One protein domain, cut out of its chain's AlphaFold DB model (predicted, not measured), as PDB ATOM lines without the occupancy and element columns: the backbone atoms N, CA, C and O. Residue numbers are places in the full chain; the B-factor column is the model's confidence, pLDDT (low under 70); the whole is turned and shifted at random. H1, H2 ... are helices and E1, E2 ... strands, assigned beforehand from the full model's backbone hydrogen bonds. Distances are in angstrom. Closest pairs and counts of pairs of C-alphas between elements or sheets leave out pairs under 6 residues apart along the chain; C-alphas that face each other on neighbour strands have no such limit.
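Overview. This is residues 8 to 125 of the 127 residues of an uncharacterized protein of Arabis nemorensis (UniProt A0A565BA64). What does the model look like at first sight? It is an open U of two separate parts: a narrow two-stranded arm, E1 to E4, and a larger lobe, E5 to H1, joined by residues 38 to 45. In the arm E1 pairs with E4 and the hairpin E2 and E3 makes the far end; the lobe is a strongly twisted sheet built round the long strand E7, with H1 beside the strands and the long loop of residues 61 to 87 after E6. What is it made of? The printed part has 118 residues, with eight named strands, E1 to E8, followed by one named helix, H1; the strand pairs are antiparallel, and the class is mostly strand, though under half of the residues are in named elements. How spread out is it? It is loose, with a radius of gyration of the C-alphas of 17.8 A, and flat, spanning 47 by 47 by 23 A.

Along the chain. Where do the arm's strands lie? E1 is residues 8 to 12, 13.1 A long from C-alpha 8 at (-11.309, -32.058, 62.303); E2 is residues 15 to 19, E3 residues 22 to 26 and E4 residues 32 to 37, 16.3 A long. What follows? E5 is residues 46 to 51, E6 residues 57 to 60, E7 residues 88 to 98, 31.1 A long, and E8 residues 103 to 109, 19.3 A long. H1, residues 110 to 117, ends with C-alpha 117 at (-13.148, -63.028, 53.788).

Arrangement. How are the arm's strands paired? E1 and E4 are antiparallel at 162 degrees, with N 10 and O 34 2.9 A apart, within hydrogen-bond range. The hairpin E2 and E3 is antiparallel at 149 degrees, with N 17 and O 24 2.8 A apart. How is the branched sheet arranged? E5 and E6 lie on one side of E7, beside residues 94 to 98 and 88 to 92, and E8 lies on the other side. N 51 and O 94 are 2.8 A apart, N 60 and O 88 2.8 A, and N 95 and O 106 2.8 A; E6, E7 and E8 form a meander, each strand the antiparallel neighbour of the one before. Where is the helix? H1 is on this sheet but at the sheet's level, with a height of 2.2 A; the closest C-alphas of E7 and H1, those of Phe 91 and Asp 110, are 4.3 A apart. In H1 every O i to N i+4 pair is within hydrogen-bond range.

Size, cuts and confidence. How far does it reach? The two C-alphas farthest apart, those of Ala 20 and Leu 124, are 49.6 A apart, and residues 18 to 23 stand free. Is it continuous? The printed part has no cut, and the link from E6 to E7, 27 residues, is long. Where is confidence low? Residues 36 to 43 and 83 to 85 are under 70; the mean pLDDT of the printed part is 83.0.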
ATOM      1  N   TYR A   8     -11.782 -31.449  63.541       72.31
ATOM      2  CA  TYR A   8     -11.309 -32.058  62.303       72.31
ATOM      3  C   TYR A   8     -12.328 -31.788  61.201       72.31
ATOM      4  O   TYR A   8     -13.537 -31.830  61.434       72.31
ATOM      5  N   VAL A   9     -11.840 -31.507  59.995       78.38
ATOM      6  CA  VAL A   9     -12.689 -31.312  58.818       78.38
ATOM      7  C   VAL A   9     -12.267 -32.315  57.758       78.38
ATOM      8  O   VAL A   9     -11.172 -32.224  57.209       78.38
ATOM      9  N   VAL A  10     -13.138 -33.278  57.469       78.94
ATOM     10  CA  VAL A  10     -12.977 -34.162  56.312       78.94
ATOM     11  C   VAL A  10     -13.552 -33.437  55.103       78.94
ATOM     12  O   VAL A  10     -14.709 -33.018  55.118       78.94
ATOM     13  N   ILE A  11     -12.749 -33.282  54.052       82.88
ATOM     14  CA  ILE A  11     -13.162 -32.611  52.817       82.88
ATOM     15  C   ILE A  11     -13.070 -33.612  51.667       82.88
ATOM     16  O   ILE A  11     -11.997 -34.138  51.380       82.88
ATOM     17  N   THR A  12     -14.190 -33.892  51.000       81.88
ATOM     18  CA  THR A  12     -14.236 -34.827  49.862       81.88
ATOM     19  C   THR A  12     -14.324 -34.084  48.534       81.88
ATOM     20  O   THR A  12     -14.892 -32.995  48.481       81.88
ATOM     21  N   ALA A  13     -13.846 -34.702  47.447       82.56
ATOM     22  CA  ALA A  13     -13.933 -34.166  46.080       82.56
ATOM     23  C   ALA A  13     -13.340 -32.746  45.936       82.56
ATOM     24  O   ALA A  13     -13.960 -31.853  45.351       82.56
ATOM     25  N   VAL A  14     -12.152 -32.541  46.511       87.69
ATOM     26  CA  VAL A  14     -11.344 -31.326  46.328       87.69
ATOM     27  C   VAL A  14     -10.461 -31.446  45.094       87.69
ATOM     28  O   VAL A  14     -10.007 -32.537  44.752       87.69
ATOM     29  N   ASN A  15     -10.199 -30.314  44.447       84.62
ATOM     30  CA  ASN A  15      -9.242 -30.209  43.353       84.62
ATOM     31  C   ASN A  15      -7.972 -29.494  43.854       84.62
ATOM     32  O   ASN A  15      -7.955 -28.257  43.893       84.62
ATOM     33  N   PRO A  16      -6.942 -30.234  44.302       84.06
ATOM     34  CA  PRO A  16      -5.695 -29.641  44.758       84.06
ATOM     35  C   PRO A  16      -4.950 -28.959  43.602       84.06
ATOM     36  O   PRO A  16      -4.801 -29.528  42.522       84.06
ATOM     37  N   LYS A  17      -4.447 -27.745  43.831       88.38
ATOM     38  CA  LYS A  17      -3.671 -26.963  42.864       88.38
ATOM     39  C   LYS A  17      -2.481 -26.300  43.544       88.38
ATOM     40  O   LYS A  17      -2.650 -25.594  44.529       88.38
ATOM     41  N   MET A  18      -1.294 -26.474  42.974       89.81
ATOM     42  CA  MET A  18      -0.109 -25.716  43.373       89.81
ATOM     43  C   MET A  18      -0.113 -24.343  42.690       89.81
ATOM     44  O   MET A  18      -0.299 -24.261  41.473       89.81
ATOM     45  N   PHE A  19       0.103 -23.269  43.447       84.38
ATOM     46  CA  PHE A  19       0.263 -21.915  42.916       84.38
ATOM     47  C   PHE A  19       1.260 -21.127  43.770       84.38
ATOM     48  O   PHE A  19       1.107 -21.054  44.981       84.38
ATOM     49  N   ALA A  20       2.290 -20.559  43.131       91.19
ATOM     50  CA  ALA A  20       3.354 -19.790  43.792       91.19
ATOM     51  C   ALA A  20       4.063 -20.517  44.963       91.19
ATOM     52  O   ALA A  20       4.576 -19.876  45.868       91.19
ATOM     53  N   GLY A  21       4.122 -21.853  44.922       89.94
ATOM     54  CA  GLY A  21       4.729 -22.680  45.974       89.94
ATOM     55  C   GLY A  21       3.742 -23.187  47.028       89.94
ATOM     56  O   GLY A  21       4.072 -24.122  47.751       89.94
ATOM     57  N   ASP A  22       2.513 -22.668  47.042       87.38
ATOM     58  CA  ASP A  22       1.486 -23.045  48.008       87.38
ATOM     59  C   ASP A  22       0.463 -24.023  47.412       87.38
ATOM     60  O   ASP A  22       0.117 -23.958  46.227       87.38
ATOM     61  N   LEU A  23      -0.042 -24.933  48.252       81.56
ATOM     62  CA  LEU A  23      -1.105 -25.875  47.903       81.56
ATOM     63  C   LEU A  23      -2.477 -25.277  48.228       81.56
ATOM     64  O   LEU A  23      -2.805 -25.024  49.385       81.56
ATOM     65  N   TYR A  24      -3.316 -25.153  47.209       88.06
ATOM     66  CA  TYR A  24      -4.705 -24.723  47.319       88.06
ATOM     67  C   TYR A  24      -5.639 -25.909  47.106       88.06
ATOM     68  O   TYR A  24      -5.452 -26.688  46.174       88.06
ATOM     69  N   LEU A  25      -6.679 -26.038  47.926       85.06
ATOM     70  CA  LEU A  25      -7.748 -27.018  47.728       85.06
ATOM     71  C   LEU A  25      -8.975 -26.304  47.157       85.06
ATOM     72  O   LEU A  25      -9.712 -25.652  47.893       85.06
ATOM     73  N   ASN A  26      -9.201 -26.413  45.848       86.25
ATOM     74  CA  ASN A  26     -10.364 -25.793  45.218       86.25
ATOM     75  C   ASN A  26     -11.614 -26.658  45.398       86.25
ATOM     76  O   ASN A  26     -11.552 -27.891  45.332       86.25
ATOM     77  N   THR A  27     -12.759 -26.005  45.585       87.31
ATOM     78  CA  THR A  27     -14.059 -26.667  45.688       87.31
ATOM     79  C   THR A  27     -14.707 -26.840  44.313       87.31
ATOM     80  O   THR A  27     -14.419 -26.128  43.352       87.31
ATOM     81  N   SER A  28     -15.601 -27.815  44.218       83.81
ATOM     82  CA  SER A  28     -16.507 -28.052  43.098       83.81
ATOM     83  C   SER A  28     -17.929 -28.248  43.642       83.81
ATOM     84  O   SER A  28     -18.095 -28.441  44.850       83.81
ATOM     85  N   PRO A  29     -18.973 -28.293  42.794       87.81
ATOM     86  CA  PRO A  29     -20.326 -28.637  43.247       87.81
ATOM     87  C   PRO A  29     -20.428 -30.000  43.967       87.81
ATOM     88  O   PRO A  29     -21.359 -30.241  44.741       87.81
ATOM     89  N   ALA A  30     -19.465 -30.903  43.750       70.81
ATOM     90  CA  ALA A  30     -19.386 -32.197  44.424       70.81
ATOM     91  C   ALA A  30     -18.653 -32.148  45.779       70.81
ATOM     92  O   ALA A  30     -18.693 -33.131  46.520       70.81
ATOM     93  N   THR A  31     -18.002 -31.035  46.131       82.88
ATOM     94  CA  THR A  31     -17.257 -30.921  47.390       82.88
ATOM     95  C   THR A  31     -18.199 -30.982  48.589       82.88
ATOM     96  O   THR A  31     -19.290 -30.406  48.578       82.88
ATOM     97  N   ARG A  32     -17.791 -31.708  49.632       78.06
ATOM     98  CA  ARG A  32     -18.509 -31.806  50.909       78.06
ATOM     99  C   ARG A  32     -17.523 -31.607  52.049       78.06
ATOM    100  O   ARG A  32     -16.401 -32.105  51.973       78.06
ATOM    101  N   PHE A  33     -17.966 -30.890  53.075       82.88
ATOM    102  CA  PHE A  33     -17.228 -30.653  54.309       82.88
ATOM    103  C   PHE A  33     -17.954 -31.380  55.436       82.88
ATOM    104  O   PHE A  33     -19.137 -31.132  55.661       82.88
ATOM    105  N   TYR A  34     -17.250 -32.263  56.132       73.56
ATOM    106  CA  TYR A  34     -17.749 -32.938  57.324       73.56
ATOM    107  C   TYR A  34     -16.918 -32.455  58.502       73.56
ATOM    108  O   TYR A  34     -15.731 -32.763  58.603       73.56
ATOM    109  N   GLN A  35     -17.526 -31.640  59.359       73.62
ATOM    110  CA  GLN A  35     -16.884 -31.164  60.573       73.62
ATOM    111  C   GLN A  35     -17.185 -32.144  61.703       73.62
ATOM    112  O   GLN A  35     -18.342 -32.336  62.069       73.62
ATOM    113  N   HIS A  36     -16.136 -32.736  62.259       63.75
ATOM    114  CA  HIS A  36     -16.230 -33.573  63.443       63.75
ATOM    115  C   HIS A  36     -15.611 -32.839  64.628       63.75
ATOM    116  O   HIS A  36     -14.471 -32.363  64.579       63.75
ATOM    117  N   ALA A  37     -16.393 -32.733  65.699       52.78
ATOM    118  CA  ALA A  37     -15.855 -32.443  67.011       52.78
ATOM    119  C   ALA A  37     -15.270 -33.761  67.529       52.78
ATOM    120  O   ALA A  37     -16.040 -34.643  67.885       52.78
ATOM    121  N   GLU A  38     -13.937 -33.860  67.540       53.91
ATOM    122  CA  GLU A  38     -13.160 -35.011  68.033       53.91
ATOM    123  C   GLU A  38     -13.176 -36.251  67.101       53.91
ATOM    124  O   GLU A  38     -14.244 -36.711  66.690       53.91
ATOM    125  N   PRO A  39     -12.013 -36.807  66.703       54.28
ATOM    126  CA  PRO A  39     -11.956 -38.121  66.083       54.28
ATOM    127  C   PRO A  39     -12.426 -39.113  67.137       54.28
ATOM    128  O   PRO A  39     -11.883 -39.150  68.239       54.28
ATOM    129  N   GLN A  40     -13.431 -39.917  66.818       54.50
ATOM    130  CA  GLN A  40     -13.779 -41.024  67.690       54.50
ATOM    131  C   GLN A  40     -12.725 -42.106  67.455       54.50
ATOM    132  O   GLN A  40     -12.779 -42.835  66.463       54.50
ATOM    133  N   GLU A  41     -11.706 -42.125  68.312       57.56
ATOM    134  CA  GLU A  41     -10.707 -43.189  68.372       57.56
ATOM    135  C   GLU A  41     -11.403 -44.459  68.876       57.56
ATOM    136  O   GLU A  41     -11.428 -44.763  70.064       57.56
ATOM    137  N   LEU A  42     -12.071 -45.162  67.962       60.25
ATOM    138  CA  LEU A  42     -12.707 -46.438  68.254       60.25
ATOM    139  C   LEU A  42     -11.618 -47.517  68.240       60.25
ATOM    140  O   LEU A  42     -11.144 -47.900  67.171       60.25
ATOM    141  N   GLU A  43     -11.213 -47.993  69.420       63.97
ATOM    142  CA  GLU A  43     -10.219 -49.072  69.550       63.97
ATOM    143  C   GLU A  43     -10.716 -50.387  68.930       63.97
ATOM    144  O   GLU A  43      -9.942 -51.135  68.329       63.97
ATOM    145  N   SER A  44     -12.020 -50.663  69.036       71.06
ATOM    146  CA  SER A  44     -12.671 -51.793  68.378       71.06
ATOM    147  C   SER A  44     -14.142 -51.491  68.098       71.06
ATOM    148  O   SER A  44     -14.801 -50.796  68.864       71.06
ATOM    149  N   VAL A  45     -14.652 -52.003  66.978       81.12
ATOM    150  CA  VAL A  45     -16.072 -51.931  66.612       81.12
ATOM    151  C   VAL A  45     -16.537 -53.299  66.154       81.12
ATOM    152  O   VAL A  45     -15.780 -54.046  65.525       81.12
ATOM    153  N   ARG A  46     -17.795 -53.635  66.435       85.62
ATOM    154  CA  ARG A  46     -18.376 -54.906  66.004       85.62
ATOM    155  C   ARG A  46     -19.114 -54.707  64.690       85.62
ATOM    156  O   ARG A  46     -20.023 -53.887  64.611       85.62
ATOM    157  N   ILE A  47     -18.755 -55.473  63.660       89.94
ATOM    158  CA  ILE A  47     -19.566 -55.556  62.440       89.94
ATOM    159  C   ILE A  47     -20.820 -56.360  62.778       89.94
ATOM    160  O   ILE A  47     -20.719 -57.507  63.213       89.94
ATOM    161  N   VAL A  48     -21.991 -55.755  62.596       92.38
ATOM    162  CA  VAL A  48     -23.283 -56.377  62.930       92.38
ATOM    163  C   VAL A  48     -24.083 -56.783  61.704       92.38
ATOM    164  O   VAL A  48     -24.933 -57.661  61.814       92.38
ATOM    165  N   ASP A  49     -23.809 -56.176  60.547       89.38
ATOM    166  CA  ASP A  49     -24.474 -56.525  59.292       89.38
ATOM    167  C   ASP A  49     -23.637 -56.126  58.063       89.38
ATOM    168  O   ASP A  49     -22.791 -55.227  58.126       89.38
ATOM    169  N   ILE A  50     -23.903 -56.773  56.926       89.19
ATOM    170  CA  ILE A  50     -23.334 -56.457  55.612       89.19
ATOM    171  C   ILE A  50     -24.472 -56.067  54.663       89.19
ATOM    172  O   ILE A  50     -25.350 -56.861  54.332       89.19
ATOM    173  N   ILE A  51     -24.424 -54.843  54.138       87.38
ATOM    174  CA  ILE A  51     -25.406 -54.342  53.176       87.38
ATOM    175  C   ILE A  51     -25.060 -54.858  51.773       87.38
ATOM    176  O   ILE A  51     -24.191 -54.317  51.087       87.38
ATOM    177  N   THR A  52     -25.805 -55.853  51.294       80.50
ATOM    178  CA  THR A  52     -25.584 -56.474  49.972       80.50
ATOM    179  C   THR A  52     -26.300 -55.772  48.813       80.50
ATOM    180  O   THR A  52     -25.911 -55.927  47.656       80.50
ATOM    181  N   ARG A  53     -27.324 -54.953  49.092       80.06
ATOM    182  CA  ARG A  53     -28.202 -54.357  48.059       80.06
ATOM    183  C   ARG A  53     -27.592 -53.175  47.288       80.06
ATOM    184  O   ARG A  53     -28.106 -52.819  46.236       80.06
ATOM    185  N   ASN A  54     -26.505 -52.576  47.777       75.75
ATOM    186  CA  ASN A  54     -25.926 -51.337  47.224       75.75
ATOM    187  C   ASN A  54     -24.703 -51.564  46.318       75.75
ATOM    188  O   ASN A  54     -23.873 -50.659  46.173       75.75
ATOM    189  N   GLY A  55     -24.582 -52.762  45.739       84.06
ATOM    190  CA  GLY A  55     -23.403 -53.190  44.987       84.06
ATOM    191  C   GLY A  55     -22.233 -53.500  45.920       84.06
ATOM    192  O   GLY A  55     -21.730 -52.622  46.626       84.06
ATOM    193  N   TRP A  56     -21.813 -54.763  45.922       90.19
ATOM    194  CA  TRP A  56     -20.782 -55.294  46.820       90.19
ATOM    195  C   TRP A  56     -19.383 -55.336  46.184       90.19
ATOM    196  O   TRP A  56     -18.402 -55.653  46.859       90.19
ATOM    197  N   TYR A  57     -19.275 -54.975  44.903       92.62
ATOM    198  CA  TYR A  57     -18.017 -54.873  44.170       92.62
ATOM    199  C   TYR A  57     -18.006 -53.660  43.235       92.62
ATOM    200  O   TYR A  57     -19.048 -53.114  42.875       92.62
ATOM    201  N   ASN A  58     -16.802 -53.273  42.822       91.44
ATOM    202  CA  ASN A  58     -16.552 -52.357  41.718       91.44
ATOM    203  C   ASN A  58     -15.634 -53.034  40.699       91.44
ATOM    204  O   ASN A  58     -14.754 -53.810  41.068       91.44
ATOM    205  N   ILE A  59     -15.771 -52.667  39.428       90.81
ATOM    206  CA  ILE A  59     -14.699 -52.867  38.450       90.81
ATOM    207  C   ILE A  59     -13.717 -51.708  38.636       90.81
ATOM    208  O   ILE A  59     -14.122 -50.545  38.655       90.81
ATOM    209  N   SER A  60     -12.433 -52.010  38.803       91.38
ATOM    210  CA  SER A  60     -11.403 -51.022  39.131       91.38
ATOM    211  C   SER A  60     -10.131 -51.223  38.311       91.38
ATOM    212  O   SER A  60      -9.793 -52.342  37.925       91.38
ATOM    213  N   CYS A  61      -9.368 -50.147  38.108       88.75
ATOM    214  CA  CYS A  61      -8.087 -50.191  37.404       88.75
ATOM    215  C   CYS A  61      -7.065 -51.076  38.137       88.75
ATOM    216  O   CYS A  61      -6.853 -50.912  39.338       88.75
ATOM    217  N   ALA A  62      -6.388 -51.998  37.450       87.44
ATOM    218  CA  ALA A  62      -5.309 -52.803  38.037       87.44
ATOM    219  C   ALA A  62      -4.142 -51.929  38.534       87.44
ATOM    220  O   ALA A  62      -3.560 -52.232  39.569       87.44
ATOM    221  N   LYS A  63      -3.853 -50.820  37.833       87.75
ATOM    222  CA  LYS A  63      -2.731 -49.912  38.122       87.75
ATOM    223  C   LYS A  63      -3.047 -48.927  39.249       87.75
ATOM    224  O   LYS A  63      -2.352 -48.898  40.256       87.75
ATOM    225  N   CYS A  64      -4.097 -48.117  39.085       88.00
ATOM    226  CA  CYS A  64      -4.383 -47.001  39.994       88.00
ATOM    227  C   CYS A  64      -5.540 -47.257  40.971       88.00
ATOM    228  O   CYS A  64      -5.920 -46.347  41.697       88.00
ATOM    229  N   TYR A  65      -6.140 -48.456  40.964       87.88
ATOM    230  CA  TYR A  65      -7.214 -48.894  41.875       87.88
ATOM    231  C   TYR A  65      -8.534 -48.103  41.820       87.88
ATOM    232  O   TYR A  65      -9.526 -48.534  42.410       87.88
ATOM    233  N   ASN A  66      -8.589 -47.003  41.066       86.62
ATOM    234  CA  ASN A  66      -9.805 -46.225  40.870       86.62
ATOM    235  C   ASN A  66     -10.903 -47.067  40.223       86.62
ATOM    236  O   ASN A  66     -10.646 -47.849  39.303       86.62
ATOM    237  N   SER A  67     -12.130 -46.867  40.703       88.25
ATOM    238  CA  SER A  67     -13.318 -47.479  40.118       88.25
ATOM    239  C   SER A  67     -13.532 -46.968  38.696       88.25
ATOM    240  O   SER A  67     -13.423 -45.771  38.421       88.25
ATOM    241  N   ILE A  68     -13.850 -47.895  37.804       87.50
ATOM    242  CA  ILE A  68     -14.144 -47.652  36.401       87.50
ATOM    243  C   ILE A  68     -15.632 -47.894  36.193       87.50
ATOM    244  O   ILE A  68     -16.190 -48.889  36.652       87.50
ATOM    245  N   LYS A  69     -16.265 -46.973  35.473       83.81
ATOM    246  CA  LYS A  69     -17.611 -47.164  34.947       83.81
ATOM    247  C   LYS A  69     -17.488 -47.488  33.457       83.81
ATOM    248  O   LYS A  69     -16.718 -46.792  32.792       83.81
ATOM    249  N   PRO A  70     -18.200 -48.505  32.947       76.88
ATOM    250  CA  PRO A  70     -18.243 -48.771  31.515       76.88
ATOM    251  C   PRO A  70     -18.663 -47.513  30.747       76.88
ATOM    252  O   PRO A  70     -19.562 -46.791  31.187       76.88
ATOM    253  N   LEU A  71     -18.000 -47.247  29.626       75.62
ATOM    254  CA  LEU A  71     -18.359 -46.192  28.682       75.62
ATOM    255  C   LEU A  71     -18.432 -46.816  27.291       75.62
ATOM    256  O   LEU A  71     -17.414 -47.311  26.817       75.62
ATOM    257  N   ASP A  72     -19.605 -46.786  26.659       75.50
ATOM    258  CA  ASP A  72     -19.830 -47.314  25.303       75.50
ATOM    259  C   ASP A  72     -19.269 -48.739  25.120       75.50
ATOM    260  O   ASP A  72     -18.479 -49.004  24.214       75.50
ATOM    261  N   ASP A  73     -19.601 -49.630  26.063       75.12
ATOM    262  CA  ASP A  73     -19.135 -51.025  26.151       75.12
ATOM    263  C   ASP A  73     -17.611 -51.212  26.271       75.12
ATOM    264  O   ASP A  73     -17.093 -52.329  26.202       75.12
ATOM    265  N   LYS A  74     -16.870 -50.131  26.528       76.06
ATOM    266  CA  LYS A  74     -15.428 -50.149  26.784       76.06
ATOM    267  C   LYS A  74     -15.129 -49.865  28.253       76.06
ATOM    268  O   LYS A  74     -15.679 -48.955  28.879       76.06
ATOM    269  N   LEU A  75     -14.190 -50.628  28.810       79.31
ATOM    270  CA  LEU A  75     -13.650 -50.415  30.152       79.31
ATOM    271  C   LEU A  75     -12.368 -49.581  30.069       79.31
ATOM    272  O   LEU A  75     -11.269 -50.119  29.994       79.31
ATOM    273  N   ILE A  76     -12.506 -48.253  30.087       83.38
ATOM    274  CA  ILE A  76     -11.367 -47.324  30.008       83.38
ATOM    275  C   ILE A  76     -11.113 -46.685  31.374       83.38
ATOM    276  O   ILE A  76     -12.007 -46.088  31.980       83.38
ATOM    277  N   CYS A  77      -9.867 -46.748  31.848       86.00
ATOM    278  CA  CYS A  77      -9.461 -46.005  33.035       86.00
ATOM    279  C   CYS A  77      -9.123 -44.555  32.669       86.00
ATOM    280  O   CYS A  77      -8.016 -44.268  32.223       86.00
ATOM    281  N   ARG A  78     -10.035 -43.617  32.940       83.94
ATOM    282  CA  ARG A  78      -9.827 -42.179  32.656       83.94
ATOM    283  C   ARG A  78      -8.724 -41.513  33.487       83.94
ATOM    284  O   ARG A  78      -8.312 -40.409  33.167       83.94
ATOM    285  N   PHE A  79      -8.265 -42.157  34.560       85.75
ATOM    286  CA  PHE A  79      -7.177 -41.638  35.396       85.75
ATOM    287  C   PHE A  79      -5.793 -41.996  34.851       85.75
ATOM    288  O   PHE A  79      -4.849 -41.243  35.054       85.75
ATOM    289  N   CYS A  80      -5.671 -43.149  34.190       84.88
ATOM    290  CA  CYS A  80      -4.431 -43.576  33.539       84.88
ATOM    291  C   CYS A  80      -4.421 -43.282  32.035       84.88
ATOM    292  O   CYS A  80      -3.384 -43.469  31.412       84.88
ATOM    293  N   ASP A  81      -5.572 -42.889  31.481       79.31
ATOM    294  CA  ASP A  81      -5.843 -42.758  30.046       79.31
ATOM    295  C   ASP A  81      -5.401 -43.992  29.238       79.31
ATOM    296  O   ASP A  81      -4.798 -43.914  28.173       79.31
ATOM    297  N   ASP A  82      -5.676 -45.171  29.803       72.25
ATOM    298  CA  ASP A  82      -5.237 -46.453  29.261       72.25
ATOM    299  C   ASP A  82      -6.446 -47.282  28.819       72.25
ATOM    300  O   ASP A  82      -7.285 -47.686  29.636       72.25
ATOM    301  N   SER A  83      -6.530 -47.505  27.507       68.88
ATOM    302  CA  SER A  83      -7.583 -48.273  26.837       68.88
ATOM    303  C   SER A  83      -7.222 -49.746  26.616       68.88
ATOM    304  O   SER A  83      -8.090 -50.523  26.228       68.88
ATOM    305  N   SER A  84      -5.983 -50.160  26.913       64.81
ATOM    306  CA  SER A  84      -5.505 -51.551  26.780       64.81
ATOM    307  C   SER A  84      -5.867 -52.444  27.981       64.81
ATOM    308  O   SER A  84      -5.291 -53.510  28.196       64.81
ATOM    309  N   PHE A  85      -6.801 -51.984  28.810       68.88
ATOM    310  CA  PHE A  85      -6.951 -52.412  30.191       68.88
ATOM    311  C   PHE A  85      -8.016 -53.506  30.409       68.88
ATOM    312  O   PHE A  85      -9.101 -53.468  29.834       68.88
ATOM    313  N   ILE A  86      -7.726 -54.433  31.333       70.19
ATOM    314  CA  ILE A  86      -8.635 -55.487  31.815       70.19
ATOM    315  C   ILE A  86      -9.183 -55.106  33.195       70.19
ATOM    316  O   ILE A  86      -8.439 -55.116  34.176       70.19
ATOM    317  N   GLY A  87     -10.483 -54.801  33.277       85.56
ATOM    318  CA  GLY A  87     -11.207 -54.553  34.529       85.56
ATOM    319  C   GLY A  87     -10.947 -55.603  35.602       85.56
ATOM    320  O   GLY A  87     -11.194 -56.777  35.364       85.56
ATOM    321  N   VAL A  88     -10.508 -55.177  36.793       90.50
ATOM    322  CA  VAL A  88     -10.355 -56.074  37.948       90.50
ATOM    323  C   VAL A  88     -11.513 -55.848  38.907       90.50
ATOM    324  O   VAL A  88     -11.745 -54.717  39.349       90.50
ATOM    325  N   VAL A  89     -12.217 -56.925  39.235       92.75
ATOM    326  CA  VAL A  89     -13.304 -56.937  40.213       92.75
ATOM    327  C   VAL A  89     -12.711 -56.786  41.613       92.75
ATOM    328  O   VAL A  89     -11.788 -57.500  41.991       92.75
ATOM    329  N   ARG A  90     -13.227 -55.836  42.392       93.88
ATOM    330  CA  ARG A  90     -12.717 -55.504  43.727       93.88
ATOM    331  C   ARG A  90     -13.843 -55.280  44.717       93.88
ATOM    332  O   ARG A  90     -14.851 -54.668  44.365       93.88
ATOM    333  N   PHE A  91     -13.659 -55.710  45.964       93.44
ATOM    334  CA  PHE A  91     -14.703 -55.568  46.983       93.44
ATOM    335  C   PHE A  91     -15.032 -54.108  47.304       93.44
ATOM    336  O   PHE A  91     -14.154 -53.243  47.410       93.44
ATOM    337  N   ARG A  92     -16.321 -53.880  47.552       93.12
ATOM    338  CA  ARG A  92     -16.907 -52.677  48.136       93.12
ATOM    339  C   ARG A  92     -17.996 -53.111  49.120       93.12
ATOM    340  O   ARG A  92     -19.185 -53.043  48.817       93.12
ATOM    341  N   LEU A  93     -17.589 -53.586  50.293       89.94
ATOM    342  CA  LEU A  93     -18.521 -54.096  51.295       89.94
ATOM    343  C   LEU A  93     -19.002 -52.951  52.177       89.94
ATOM    344  O   LEU A  93     -18.244 -52.422  52.986       89.94
ATOM    345  N   ALA A  94     -20.260 -52.554  52.013       90.75
ATOM    346  CA  ALA A  94     -20.902 -51.663  52.965       90.75
ATOM    347  C   ALA A  94     -21.304 -52.474  54.204       90.75
ATOM    348  O   ALA A  94     -22.011 -53.470  54.080       90.75
ATOM    349  N   VAL A  95     -20.861 -52.055  55.384       89.56
ATOM    350  CA  VAL A  95     -21.100 -52.753  56.652       89.56
ATOM    351  C   VAL A  95     -21.773 -51.828  57.654       89.56
ATOM    352  O   VAL A  95     -21.525 -50.618  57.649       89.56
ATOM    353  N   ILE A  96     -22.622 -52.400  58.504       89.19
ATOM    354  CA  ILE A  96     -23.093 -51.743  59.720       89.19
ATOM    355  C   ILE A  96     -22.138 -52.124  60.841       89.19
ATOM    356  O   ILE A  96     -21.891 -53.310  61.070       89.19
ATOM    357  N   VAL A  97     -21.612 -51.122  61.532       88.75
ATOM    358  CA  VAL A  97     -20.845 -51.311  62.760       88.75
ATOM    359  C   VAL A  97     -21.626 -50.752  63.933       88.75
ATOM    360  O   VAL A  97     -22.357 -49.775  63.778       88.75
ATOM    361  N   ASP A  98     -21.460 -51.388  65.078       84.81
ATOM    362  CA  ASP A  98     -22.053 -51.019  66.356       84.81
ATOM    363  C   ASP A  98     -20.908 -50.736  67.338       84.81
ATOM    364  O   ASP A  98     -20.008 -51.573  67.494       84.81
ATOM    365  N   ASP A  99     -20.916 -49.539  67.926       75.19
ATOM    366  CA  ASP A  99     -19.944 -49.074  68.924       75.19
ATOM    367  C   ASP A  99     -20.553 -48.971  70.337       75.19
ATOM    368  O   ASP A  99     -20.084 -48.189  71.159       75.19
ATOM    369  N   GLU A 100     -21.612 -49.749  70.605       74.19
ATOM    370  CA  GLU A 100     -22.435 -49.759  71.832       74.19
ATOM    371  C   GLU A 100     -23.316 -48.517  72.020       74.19
ATOM    372  O   GLU A 100     -24.330 -48.580  72.719       74.19
ATOM    373  N   THR A 101     -22.966 -47.397  71.382       72.88
ATOM    374  CA  THR A 101     -23.700 -46.131  71.488       72.88
ATOM    375  C   THR A 101     -24.572 -45.846  70.270       72.88
ATOM    376  O   THR A 101     -25.673 -45.315  70.420       72.88
ATOM    377  N   ASP A 102     -24.100 -46.193  69.072       79.06
ATOM    378  CA  ASP A 102     -24.777 -45.919  67.810       79.06
ATOM    379  C   ASP A 102     -24.385 -46.937  66.723       79.06
ATOM    380  O   ASP A 102     -23.325 -47.567  66.757       79.06
ATOM    381  N   GLN A 103     -25.244 -47.073  65.711       82.69
ATOM    382  CA  GLN A 103     -24.946 -47.860  64.520       82.69
ATOM    383  C   GLN A 103     -24.515 -46.965  63.366       82.69
ATOM    384  O   GLN A 103     -25.198 -46.017  62.977       82.69
ATOM    385  N   ARG A 104     -23.394 -47.314  62.736       83.81
ATOM    386  CA  ARG A 104     -22.798 -46.528  61.650       83.81
ATOM    387  C   ARG A 104     -22.509 -47.366  60.428       83.81
ATOM    388  O   ARG A 104     -22.325 -48.575  60.497       83.81
ATOM    389  N   ARG A 105     -22.441 -46.696  59.278       85.06
ATOM    390  CA  ARG A 105     -22.123 -47.320  57.991       85.06
ATOM    391  C   ARG A 105     -20.674 -47.069  57.620       85.06
ATOM    392  O   ARG A 105     -20.270 -45.919  57.479       85.06
ATOM    393  N   PHE A 106     -19.940 -48.145  57.380       87.44
ATOM    394  CA  PHE A 106     -18.582 -48.110  56.845       87.44
ATOM    395  C   PHE A 106     -18.541 -48.816  55.494       87.44
ATOM    396  O   PHE A 106     -19.416 -49.619  55.171       87.44
ATOM    397  N   VAL A 107     -17.528 -48.509  54.687       88.88
ATOM    398  CA  VAL A 107     -17.245 -49.251  53.456       88.88
ATOM    399  C   VAL A 107     -15.850 -49.839  53.567       88.88
ATOM    400  O   VAL A 107     -14.873 -49.103  53.673       88.88
ATOM    401  N   ILE A 108     -15.773 -51.164  53.526       89.25
ATOM    402  CA  ILE A 108     -14.522 -51.910  53.519       89.25
ATOM    403  C   ILE A 108     -14.158 -52.187  52.064       89.25
ATOM    404  O   ILE A 108     -14.897 -52.849  51.327       89.25
ATOM    405  N   PHE A 109     -13.019 -51.644  51.643       91.38
ATOM    406  CA  PHE A 109     -12.528 -51.791  50.281       91.38
ATOM    407  C   PHE A 109     -11.586 -52.983  50.153       91.38
ATOM    408  O   PHE A 109     -10.807 -53.292  51.051       91.38
ATOM    409  N   ASP A 110     -11.664 -53.613  48.986       92.94
ATOM    410  CA  ASP A 110     -10.808 -54.667  48.445       92.94
ATOM    411  C   ASP A 110      -9.752 -55.283  49.368       92.94
ATOM    412  O   ASP A 110      -9.952 -56.382  49.868       92.94
ATOM    413  N   ARG A 111      -8.618 -54.607  49.590       91.31
ATOM    414  CA  ARG A 111      -7.494 -55.161  50.358       91.31
ATOM    415  C   ARG A 111      -7.911 -55.625  51.752       91.31
ATOM    416  O   ARG A 111      -7.448 -56.673  52.189       91.31
ATOM    417  N   ASP A 112      -8.740 -54.856  52.442       92.06
ATOM    418  CA  ASP A 112      -9.155 -55.185  53.805       92.06
ATOM    419  C   ASP A 112     -10.308 -56.186  53.807       92.06
ATOM    420  O   ASP A 112     -10.311 -57.105  54.618       92.06
ATOM    421  N   ALA A 113     -11.211 -56.110  52.827       91.06
ATOM    422  CA  ALA A 113     -12.248 -57.121  52.643       91.06
ATOM    423  C   ALA A 113     -11.642 -58.510  52.376       91.06
ATOM    424  O   ALA A 113     -12.048 -59.473  53.012       91.06
ATOM    425  N   ARG A 114     -10.605 -58.604  51.531       92.25
ATOM    426  CA  ARG A 114      -9.883 -59.859  51.258       92.25
ATOM    427  C   ARG A 114      -9.239 -60.461  52.505       92.25
ATOM    428  O   ARG A 114      -9.230 -61.675  52.651       92.25
ATOM    429  N   LYS A 115      -8.725 -59.632  53.421       90.50
ATOM    430  CA  LYS A 115      -8.197 -60.119  54.709       90.50
ATOM    431  C   LYS A 115      -9.299 -60.714  55.585       90.50
ATOM    432  O   LYS A 115      -9.036 -61.669  56.303       90.50
ATOM    433  N   LEU A 116     -10.500 -60.136  55.544       86.56
ATOM    434  CA  LEU A 116     -11.640 -60.588  56.342       86.56
ATOM    435  C   LEU A 116     -12.281 -61.857  55.777       86.56
ATOM    436  O   LEU A 116     -12.666 -62.738  56.539       86.56
ATOM    437  N   THR A 117     -12.420 -61.942  54.455       88.31
ATOM    438  CA  THR A 117     -13.148 -63.028  53.788       88.31
ATOM    439  C   THR A 117     -12.245 -64.172  53.336       88.31
ATOM    440  O   THR A 117     -12.736 -65.270  53.091       88.31
ATOM    441  N   ASN A 118     -10.936 -63.921  53.220       92.56
ATOM    442  CA  ASN A 118      -9.939 -64.841  52.671       92.56
ATOM    443  C   ASN A 118     -10.265 -65.352  51.250       92.56
ATOM    444  O   ASN A 118      -9.870 -66.451  50.872       92.56
ATOM    445  N   ILE A 119     -10.990 -64.551  50.466       93.12
ATOM    446  CA  ILE A 119     -11.348 -64.818  49.065       93.12
ATOM    447  C   ILE A 119     -11.175 -63.546  48.238       93.12
ATOM    448  O   ILE A 119     -11.076 -62.450  48.797       93.12
ATOM    449  N   LEU A 120     -11.161 -63.666  46.913       93.69
ATOM    450  CA  LEU A 120     -11.183 -62.532  45.997       93.69
ATOM    451  C   LEU A 120     -12.626 -62.175  45.625       93.69
ATOM    452  O   LEU A 120     -13.535 -62.999  45.687       93.69
ATOM    453  N   ALA A 121     -12.856 -60.922  45.230       93.62
ATOM    454  CA  ALA A 121     -14.184 -60.504  44.783       93.62
ATOM    455  C   ALA A 121     -14.589 -61.201  43.473       93.62
ATOM    456  O   ALA A 121     -15.769 -61.464  43.267       93.62
ATOM    457  N   GLU A 122     -13.618 -61.513  42.613       92.94
ATOM    458  CA  GLU A 122     -13.826 -62.257  41.366       92.94
ATOM    459  C   GLU A 122     -14.293 -63.699  41.590       92.94
ATOM    460  O   GLU A 122     -15.109 -64.177  40.811       92.94
ATOM    461  N   ASP A 123     -13.898 -64.341  42.696       93.25
ATOM    462  CA  ASP A 123     -14.334 -65.706  43.035       93.25
ATOM    463  C   ASP A 123     -15.849 -65.792  43.298       93.25
ATOM    464  O   ASP A 123     -16.446 -66.863  43.229       93.25
ATOM    465  N   LEU A 124     -16.477 -64.656  43.622       90.31
ATOM    466  CA  LEU A 124     -17.911 -64.547  43.896       90.31
ATOM    467  C   LEU A 124     -18.730 -64.093  42.682       90.31
ATOM    468  O   LEU A 124     -19.959 -64.038  42.765       90.31
ATOM    469  N   ILE A 125     -18.078 -63.729  41.575       85.38
ATOM    470  CA  ILE A 125     -18.769 -63.381  40.335       85.38
ATOM    471  C   ILE A 125     -18.785 -64.606  39.432       85.38
ATOM    472  O   ILE A 125     -17.808 -64.928  38.766       85.38
TER     473      ILE A 125